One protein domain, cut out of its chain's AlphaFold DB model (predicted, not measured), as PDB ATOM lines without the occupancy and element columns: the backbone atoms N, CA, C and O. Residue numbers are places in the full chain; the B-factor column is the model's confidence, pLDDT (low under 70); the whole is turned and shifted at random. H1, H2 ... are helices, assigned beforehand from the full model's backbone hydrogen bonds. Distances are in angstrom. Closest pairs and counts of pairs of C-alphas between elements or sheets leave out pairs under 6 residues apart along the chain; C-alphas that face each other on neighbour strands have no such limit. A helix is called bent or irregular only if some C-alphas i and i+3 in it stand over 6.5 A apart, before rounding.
ATOM      1  N   PRO A   7      58.388 -94.525 240.264       85.56
ATOM      2  CA  PRO A   7      59.730 -94.413 240.847       85.56
ATOM      3  C   PRO A   7      60.802 -95.182 240.066       85.56
ATOM      4  O   PRO A   7      61.911 -94.697 239.890       85.56
ATOM      5  N   VAL A   8      60.447 -96.352 239.528       85.94
ATOM      6  CA  VAL A   8      61.345 -97.167 238.691       85.94
ATOM      7  C   VAL A   8      61.686 -96.466 237.370       85.94
ATOM      8  O   VAL A   8      62.852 -96.410 236.990       85.94
ATOM      9  N   LEU A   9      60.702 -95.859 236.697       85.38
ATOM     10  CA  LEU A   9      60.956 -95.079 235.482       85.38
ATOM     11  C   LEU A   9      61.801 -93.843 235.769       85.38
ATOM     12  O   LEU A   9      62.608 -93.456 234.930       85.38
ATOM     13  N   GLN A  10      61.648 -93.243 236.949       87.38
ATOM     14  CA  GLN A  10      62.458 -92.104 237.356       87.38
ATOM     15  C   GLN A  10      63.943 -92.478 237.520       87.38
ATOM     16  O   GLN A  10      64.806 -91.701 237.123       87.38
ATOM     17  N   GLU A  11      64.252 -93.681 238.007       87.88
ATOM     18  CA  GLU A  11      65.636 -94.172 238.105       87.88
ATOM     19  C   GLU A  11      66.255 -94.494 236.735       87.88
ATOM     20  O   GLU A  11      67.469 -94.382 236.554       87.88
ATOM     21  N   TYR A  12      65.444 -94.883 235.748       87.31
ATOM     22  CA  TYR A  12      65.927 -95.126 234.387       87.31
ATOM     23  C   TYR A  12      66.064 -93.837 233.577       87.31
ATOM     24  O   TYR A  12      67.055 -93.653 232.872       87.31
ATOM     25  N   VAL A  13      65.112 -92.912 233.700       85.50
ATOM     26  CA  VAL A  13      65.069 -91.698 232.874       85.50
ATOM     27  C   VAL A  13      66.257 -90.769 233.132       85.50
ATOM     28  O   VAL A  13      66.711 -90.097 232.214       85.50
ATOM     29  N   ILE A  14      66.815 -90.766 234.347       86.25
ATOM     30  CA  ILE A  14      68.017 -89.982 234.688       86.25
ATOM     31  C   ILE A  14      69.303 -90.522 234.044       86.25
ATOM     32  O   ILE A  14      70.332 -89.853 234.079       86.25
ATOM     33  N   GLN A  15      69.268 -91.742 233.500       83.75
ATOM     34  CA  GLN A  15      70.427 -92.397 232.890       83.75
ATOM     35  C   GLN A  15      70.471 -92.234 231.367       83.75
ATOM     36  O   GLN A  15      71.446 -92.660 230.749       83.75
ATOM     37  N   ILE A  16      69.442 -91.629 230.765       82.88
ATOM     38  CA  ILE A  16      69.410 -91.285 229.341       82.88
ATOM     39  C   ILE A  16      69.505 -89.763 229.158       82.88
ATOM     40  O   ILE A  16      69.023 -89.016 230.010       82.88
ATOM     41  N   PRO A  17      70.102 -89.286 228.053       80.38
ATOM     42  CA  PRO A  17      70.089 -87.870 227.702       80.38
ATOM     43  C   PRO A  17      68.668 -87.294 227.613       80.38
ATOM     44  O   PRO A  17      67.753 -87.926 227.082       80.38
ATOM     45  N   ASP A  18      68.501 -86.059 228.075       80.00
ATOM     46  CA  ASP A  18      67.233 -85.319 228.042       80.00
ATOM     47  C   ASP A  18      66.802 -84.884 226.628       80.00
ATOM     48  O   ASP A  18      65.625 -84.594 226.380       80.00
ATOM     49  N   SER A  19      67.741 -84.904 225.680       76.69
ATOM     50  CA  SER A  19      67.515 -84.689 224.249       76.69
ATOM     51  C   SER A  19      66.722 -85.817 223.572       76.69
ATOM     52  O   SER A  19      66.161 -85.611 222.493       76.69
ATOM     53  N   ILE A  20      66.641 -86.996 224.197       83.06
ATOM     54  CA  ILE A  20      65.966 -88.184 223.664       83.06
ATOM     55  C   ILE A  20      64.445 -88.077 223.870       83.06
ATOM     56  O   ILE A  20      63.954 -87.631 224.911       83.06
ATOM     57  N   LYS A  21      63.644 -88.516 222.893       84.81
ATOM     58  CA  LYS A  21      62.177 -88.394 222.952       84.81
ATOM     59  C   LYS A  21      61.555 -89.307 224.003       84.81
ATOM     60  O   LYS A  21      60.487 -88.972 224.516       84.81
ATOM     61  N   THR A  22      62.186 -90.429 224.350       86.69
ATOM     62  CA  THR A  22      61.760 -91.268 225.483       86.69
ATOM     63  C   THR A  22      61.808 -90.492 226.799       86.69
ATOM     64  O   THR A  22      60.823 -90.505 227.537       86.69
ATOM     65  N   TYR A  23      62.877 -89.724 227.050       87.62
ATOM     66  CA  TYR A  23      62.967 -88.839 228.218       87.62
ATOM     67  C   TYR A  23      61.791 -87.859 228.246       87.62
ATOM     68  O   TYR A  23      61.056 -87.768 229.230       87.62
ATOM     69  N   GLN A  24      61.548 -87.179 227.123       86.75
ATOM     70  CA  GLN A  24      60.448 -86.223 226.997       86.75
ATOM     71  C   GLN A  24      59.077 -86.881 227.187       86.75
ATOM     72  O   GLN A  24      58.206 -86.294 227.817       86.75
ATOM     73  N   SER A  25      58.885 -88.100 226.682       87.75
ATOM     74  CA  SER A  25      57.622 -88.840 226.790       87.75
ATOM     75  C   SER A  25      57.317 -89.245 228.233       87.75
ATOM     76  O   SER A  25      56.170 -89.126 228.665       87.75
ATOM     77  N   ILE A  26      58.341 -89.628 229.002       87.75
ATOM     78  CA  ILE A  26      58.225 -89.902 230.442       87.75
ATOM     79  C   ILE A  26      57.901 -88.613 231.213       87.75
ATOM     80  O   ILE A  26      56.982 -88.599 232.028       87.75
ATOM     81  N   GLN A  27      58.592 -87.506 230.922       86.50
ATOM     82  CA  GLN A  27      58.337 -86.209 231.571       86.50
ATOM     83  C   GLN A  27      56.952 -85.632 231.237       86.50
ATOM     84  O   GLN A  27      56.309 -85.009 232.081       86.50
ATOM     85  N   GLN A  28      56.474 -85.857 230.012       87.44
ATOM     86  CA  GLN A  28      55.124 -85.498 229.565       87.44
ATOM     87  C   GLN A  28      54.052 -86.466 230.071       87.44
ATOM     88  O   GLN A  28      52.868 -86.199 229.874       87.44
ATOM     89  N   GLN A  29      54.455 -87.552 230.737       85.06
ATOM     90  CA  GLN A  29      53.560 -88.544 231.326       85.06
ATOM     91  C   GLN A  29      52.615 -89.155 230.296       85.06
ATOM     92  O   GLN A  29      51.409 -89.283 230.516       85.06
ATOM     93  N   LYS A  30      53.188 -89.496 229.140       88.44
ATOM     94  CA  LYS A  30      52.493 -90.277 228.121       88.44
ATOM     95  C   LYS A  30      52.125 -91.660 228.655       88.44
ATOM     96  O   LYS A  30      52.631 -92.096 229.691       88.44
ATOM     97  N   SER A  31      51.234 -92.345 227.945       90.25
ATOM     98  CA  SER A  31      50.866 -93.719 228.293       90.25
ATOM     99  C   SER A  31      52.082 -94.651 228.245       90.25
ATOM    100  O   SER A  31      53.038 -94.404 227.505       90.25
ATOM    101  N   TYR A  32      52.048 -95.738 229.021       91.19
ATOM    102  CA  TYR A  32      53.128 -96.724 229.002       91.19
ATOM    103  C   TYR A  32      53.317 -97.337 227.606       91.19
ATOM    104  O   TYR A  32      54.453 -97.468 227.162       91.19
ATOM    105  N   GLU A  33      52.235 -97.573 226.855       91.19
ATOM    106  CA  GLU A  33      52.304 -98.008 225.450       91.19
ATOM    107  C   GLU A  33      53.082 -97.018 224.565       91.19
ATOM    108  O   GLU A  33      53.955 -97.417 223.790       91.19
ATOM    109  N   GLU A  34      52.811 -95.714 224.686       89.31
ATOM    110  CA  GLU A  34      53.522 -94.682 223.922       89.31
ATOM    111  C   GLU A  34      55.001 -94.592 224.310       89.31
ATOM    112  O   GLU A  34      55.854 -94.408 223.439       89.31
ATOM    113  N   ILE A  35      55.316 -94.715 225.604       90.31
ATOM    114  CA  ILE A  35      56.696 -94.682 226.101       90.31
ATOM    115  C   ILE A  35      57.464 -95.911 225.602       90.31
ATOM    116  O   ILE A  35      58.567 -95.754 225.078       90.31
ATOM    117  N   ALA A  36      56.874 -97.105 225.690       91.12
ATOM    118  CA  ALA A  36      57.468 -98.337 225.183       91.12
ATOM    119  C   ALA A  36      57.735 -98.252 223.675       91.12
ATOM    120  O   ALA A  36      58.859 -98.486 223.227       91.12
ATOM    121  N   ALA A  37      56.742 -97.831 222.885       89.69
ATOM    122  CA  ALA A  37      56.896 -97.677 221.441       89.69
ATOM    123  C   ALA A  37      58.001 -96.668 221.079       89.69
ATOM    124  O   ALA A  37      58.799 -96.910 220.166       89.69
ATOM    125  N   GLN A  38      58.080 -95.550 221.806       88.19
ATOM    126  CA  GLN A  38      59.114 -94.537 221.607       88.19
ATOM    127  C   GLN A  38      60.511 -95.078 221.946       88.19
ATOM    128  O   GLN A  38      61.430 -94.909 221.141       88.19
ATOM    129  N   ALA A  39      60.649 -95.775 223.075       88.94
ATOM    130  CA  ALA A  39      61.904 -96.379 223.514       88.94
ATOM    131  C   ALA A  39      62.394 -97.440 222.524       88.94
ATOM    132  O   ALA A  39      63.550 -97.402 222.101       88.94
ATOM    133  N   ARG A  40      61.508 -98.332 222.060       88.25
ATOM    134  CA  ARG A  40      61.825 -99.349 221.043       88.25
ATOM    135  C   ARG A  40      62.291 -98.722 219.729       88.25
ATOM    136  O   ARG A  40      63.273 -99.182 219.151       88.25
ATOM    137  N   ASN A  41      61.619 -97.669 219.267       84.94
ATOM    138  CA  ASN A  41      61.997 -96.977 218.034       84.94
ATOM    139  C   ASN A  41      63.381 -96.321 218.159       84.94
ATOM    140  O   ASN A  41      64.238 -96.479 217.292       84.94
ATOM    141  N   GLU A  42      63.647 -95.648 219.279       83.19
ATOM    142  CA  GLU A  42      64.955 -95.036 219.521       83.19
ATOM    143  C   GLU A  42      66.061 -96.077 219.669       83.19
ATOM    144  O   GLU A  42      67.141 -95.888 219.116       83.19
ATOM    145  N   MET A  43      65.795 -97.218 220.307       84.19
ATOM    146  CA  MET A  43      66.747 -98.328 220.344       84.19
ATOM    147  C   MET A  43      67.133 -98.814 218.951       84.19
ATOM    148  O   MET A  43      68.303 -99.109 218.734       84.19
ATOM    149  N   VAL A  44      66.178 -98.928 218.022       80.31
ATOM    150  CA  VAL A  44      66.477 -99.321 216.636       80.31
ATOM    151  C   VAL A  44      67.398 -98.290 215.997       80.31
ATOM    152  O   VAL A  44      68.415 -98.671 215.434       80.31
ATOM    153  N   ILE A  45      67.111 -96.997 216.166       76.56
ATOM    154  CA  ILE A  45      67.965 -95.920 215.653       76.56
ATOM    155  C   ILE A  45      69.379 -96.032 216.238       76.56
ATOM    156  O   ILE A  45      70.339 -96.097 215.481       76.56
ATOM    157  N   PHE A  46      69.522 -96.130 217.564       74.25
ATOM    158  CA  PHE A  46      70.830 -96.224 218.224       74.25
ATOM    159  C   PHE A  46      71.596 -97.510 217.896       74.25
ATOM    160  O   PHE A  46      72.825 -97.486 217.862       74.25
ATOM    161  N   LYS A  47      70.900 -98.627 217.652       72.50
ATOM    162  CA  LYS A  47      71.515 -99.884 217.195       72.50
ATOM    163  C   LYS A  47      71.955 -99.797 215.735       72.50
ATOM    164  O   LYS A  47      73.022-100.304 215.414       72.50
ATOM    165  N   SER A  48      71.173 -99.125 214.894       70.75
ATOM    166  CA  SER A  48      71.457 -98.971 213.466       70.75
ATOM    167  C   SER A  48      72.435 -97.852 213.134       70.75
ATOM    168  O   SER A  48      72.919 -97.829 212.013       70.75
ATOM    169  N   LEU A  49      72.793 -96.963 214.071       67.12
ATOM    170  CA  LEU A  49      73.967 -96.081 213.913       67.12
ATOM    171  C   LEU A  49      75.243 -96.898 213.622       67.12
ATOM    172  O   LEU A  49      76.019 -96.493 212.761       67.12
ATOM    173  N   ASP A  50      75.307 -98.076 214.260       60.47
ATOM    174  CA  ASP A  50      76.046 -99.303 213.922       60.47
ATOM    175  C   ASP A  50      76.288 -99.671 212.465       60.47
ATOM    176  O   ASP A  50      77.341-100.168 212.057       60.47
ATOM    177  N   ASP A  51      75.188 -99.593 211.721       66.94
ATOM    178  CA  ASP A  51      75.038-100.378 210.517       66.94
ATOM    179  C   ASP A  51      75.897 -99.755 209.426       66.94
ATOM    180  O   ASP A  51      75.784 -98.573 209.081       66.94
ATOM    181  N   VAL A  52      76.783-100.584 208.885       65.12
ATOM    182  CA  VAL A  52      77.585-100.232 207.724       65.12
ATOM    183  C   VAL A  52      76.674-100.333 206.509       65.12
ATOM    184  O   VAL A  52      76.202-101.412 206.147       65.12
ATOM    185  N   LEU A  53      76.406 -99.187 205.895       68.88
ATOM    186  CA  LEU A  53      75.675 -99.088 204.642       68.88
ATOM    187  C   LEU A  53      76.468 -99.759 203.511       68.88
ATOM    188  O   LEU A  53      77.675 -99.983 203.611       68.88
ATOM    189  N   GLU A  54      75.801-100.053 202.394       69.19
ATOM    190  CA  GLU A  54      76.416-100.722 201.232       69.19
ATOM    191  C   GLU A  54      77.639 -99.978 200.659       69.19
ATOM    192  O   GLU A  54      78.454-100.565 199.949       69.19
ATOM    193  N   ASP A  55      77.788 -98.691 200.977       68.31
ATOM    194  CA  ASP A  55      78.905 -97.837 200.574       68.31
ATOM    195  C   ASP A  55      80.072 -97.799 201.581       68.31
ATOM    196  O   ASP A  55      81.045 -97.072 201.370       68.31
ATOM    197  N   GLY A  56      79.998 -98.589 202.655       64.56
ATOM    198  CA  GLY A  56      81.033 -98.699 203.680       64.56
ATOM    199  C   GLY A  56      81.007 -97.601 204.747       64.56
ATOM    200  O   GLY A  56      81.878 -97.607 205.616       64.56
ATOM    201  N   ARG A  57      80.047 -96.666 204.702       68.56
ATOM    202  CA  ARG A  57      79.843 -95.647 205.746       68.56
ATOM    203  C   ARG A  57      78.881 -96.152 206.812       68.56
ATOM    204  O   ARG A  57      77.972 -96.922 206.511       68.56
ATOM    205  N   THR A  58      79.038 -95.689 208.046       71.44
ATOM    206  CA  THR A  58      78.033 -95.942 209.086       71.44
ATOM    207  C   THR A  58      76.809 -95.053 208.873       71.44
ATOM    208  O   THR A  58      76.892 -93.968 208.283       71.44
ATOM    209  N   VAL A  59      75.649 -95.468 209.379       66.44
ATOM    210  CA  VAL A  59      74.458 -94.600 209.404       66.44
ATOM    211  C   VAL A  59      74.745 -93.306 210.179       66.44
ATOM    212  O   VAL A  59      74.249 -92.243 209.801       66.44
ATOM    213  N   GLN A  60      75.605 -93.359 211.204       67.25
ATOM    214  CA  GLN A  60      76.085 -92.172 211.914       67.25
ATOM    215  C   GLN A  60      76.804 -91.183 210.985       67.25
ATOM    216  O   GLN A  60      76.468 -89.996 211.000       67.25
ATOM    217  N   ASP A  61      77.729 -91.652 210.142       65.88
ATOM    218  CA  ASP A  61      78.452 -90.799 209.186       65.88
ATOM    219  C   ASP A  61      77.491 -90.077 208.236       65.88
ATOM    220  O   ASP A  61      77.642 -88.886 207.951       65.88
ATOM    221  N   VAL A  62      76.473 -90.789 207.746       64.69
ATOM    222  CA  VAL A  62      75.475 -90.223 206.830       64.69
ATOM    223  C   VAL A  62      74.602 -89.191 207.535       64.69
ATOM    224  O   VAL A  62      74.334 -88.119 206.982       64.69
ATOM    225  N   LEU A  63      74.197 -89.462 208.774       64.81
ATOM    226  CA  LEU A  63      73.412 -88.520 209.563       64.81
ATOM    227  C   LEU A  63      74.219 -87.256 209.905       64.81
ATOM    228  O   LEU A  63      73.649 -86.163 209.853       64.81
ATOM    229  N   GLN A  64      75.532 -87.370 210.150       65.56
ATOM    230  CA  GLN A  64      76.418 -86.228 210.411       65.56
ATOM    231  C   GLN A  64      76.601 -85.381 209.155       65.56
ATOM    232  O   GLN A  64      76.486 -84.159 209.207       65.56
ATOM    233  N   GLN A  65      76.807 -86.027 208.005       59.31
ATOM    234  CA  GLN A  65      76.956 -85.345 206.717       59.31
ATOM    235  C   GLN A  65      75.663 -84.670 206.242       59.31
ATOM    236  O   GLN A  65      75.720 -83.680 205.516       59.31
ATOM    237  N   SER A  66      74.499 -85.185 206.644       53.78
ATOM    238  CA  SER A  66      73.195 -84.634 206.254       53.78
ATOM    239  C   SER A  66      72.747 -83.409 207.063       53.78
ATOM    240  O   SER A  66      71.706 -82.838 206.749       53.78
ATOM    241  N   GLY A  67      73.473 -83.023 208.120       46.62
ATOM    242  CA  GLY A  67      73.059 -81.954 209.043       46.62
ATOM    243  C   GLY A  67      71.922 -82.348 210.000       46.62
ATOM    244  O   GLY A  67      71.615 -81.618 210.935       46.62
ATOM    245  N   SER A  68      71.344 -83.545 209.850       49.66
ATOM    246  CA  SER A  68      70.309 -84.069 210.759       49.66
ATOM    247  C   SER A  68      70.822 -84.305 212.188       49.66
ATOM    248  O   SER A  68      70.028 -84.498 213.106       49.66
ATOM    249  N   LEU A  69      72.146 -84.298 212.371       49.59
ATOM    250  CA  LEU A  69      72.848 -84.481 213.639       49.59
ATOM    251  C   LEU A  69      73.338 -83.175 214.291       49.59
ATOM    252  O   LEU A  69      74.080 -83.248 215.266       49.59
ATOM    253  N   GLU A  70      72.906 -81.989 213.833       47.62
ATOM    254  CA  GLU A  70      73.254 -80.701 214.478       47.62
ATOM    255  C   GLU A  70      72.823 -80.597 215.961       47.62
ATOM    256  O   GLU A  70      73.228 -79.672 216.653       47.62
TER     257      GLU A  70
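What this domain is: This is residues 7 to 70 of the 102 residues of an uncharacterized protein of Nitrospina sp (UniProt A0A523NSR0). One long helix, H3, makes the long edge of an open, angular model: the short helix H2 packs along it side by side, and H1 lies beyond H2 in a chain that folds back on itself twice. Past the last residue of H3, a loop of residues 49 to 58 folds round to the short helix H4, which stands crosswise near that end, well away from H1 and H2. The printed part has 64 residues with four named helices, in the order H1, H2, H3, H4 along the chain, and no named strand; the class is all helix. The whole is loose, with a radius of gyration of the C-alphas of 14.2 A, and the C-alphas span 44 by 21 by 17 A along their three main axes.

How they stand to each other: The longest helix is H3, residues 32 to 48. H2, residues 21 to 27, touches it with 10 pairs of C-alphas within 8 A. Their closest C-alphas are those of Thr 22 and Ala 39, 5.5 A apart, and their centres are 10.9 A apart. The two run opposite ways at a shallow tilt of 28 degrees and form a helical hairpin over a tight link of 4 residues. H1, residues 7 to 13, only just touches H2, with 3 pairs of C-alphas within 8 A. The closest C-alphas there are those of Val 13 and Tyr 23, 5.9 A apart. H1 and H2 also form a helical hairpin, running opposite ways at a shallow tilt of 30 degrees, with centres 11.3 A apart. H1 and H3 are apart. At the other end of the printed part is H4, residues 59 to 65, which touches no helix but is near H3. H3 and H4 are close but not clearly touching, with 1 pair of C-alphas within 8 A, those of Ser 48 and Val 59, 6.7 A apart. Their lines are about perpendicular, at 80 degrees, and their centres are 19.7 A apart. H4 is apart from H1 and from H2. In the backbones of H1, H2, H3 and H4, every O i to N i+4 pair is within hydrogen-bond range.

Where its parts are: H3 runs from Tyr 32, whose C-alpha is at (53.128, -96.724, 229.002), to Ser 48, whose C-alpha is at (71.457, -98.971, 213.466), a length of 24.1 A from first to last C-alpha. H2, from Lys 21 to Gln 27, measures 9.7 A in the same way. H1, from Pro 7 to Val 13, measures 10.0 A and begins at C-alpha 7, at (59.730, -94.413, 240.847). H4, from Val 59 to Gln 65, also measures 10.0 A and ends at C-alpha 65, at (76.956, -85.345, 206.717). No helix is bent or irregular.

The domain as a whole: The two C-alphas farthest apart are those of Pro 7 and Asp 55, at 44.7 A, while the first and last printed C-alphas, Pro 7 and Glu 70, are 32.7 A apart. The radius of gyration of the C-alphas is 1.33 times the 10.7 A of a compact globule of 64 residues. The printed part has no cut between residues 7 and 70. The links from H1 to H2, of 7 residues, and from H3 to H4, of 10 residues, are short, and no link is long. The mean pLDDT of the printed part is 77.2. The model's confidence is low, under 70, in 21 residues, namely 49 to 57 and 59 to 70; the mean pLDDT of H4 is 65.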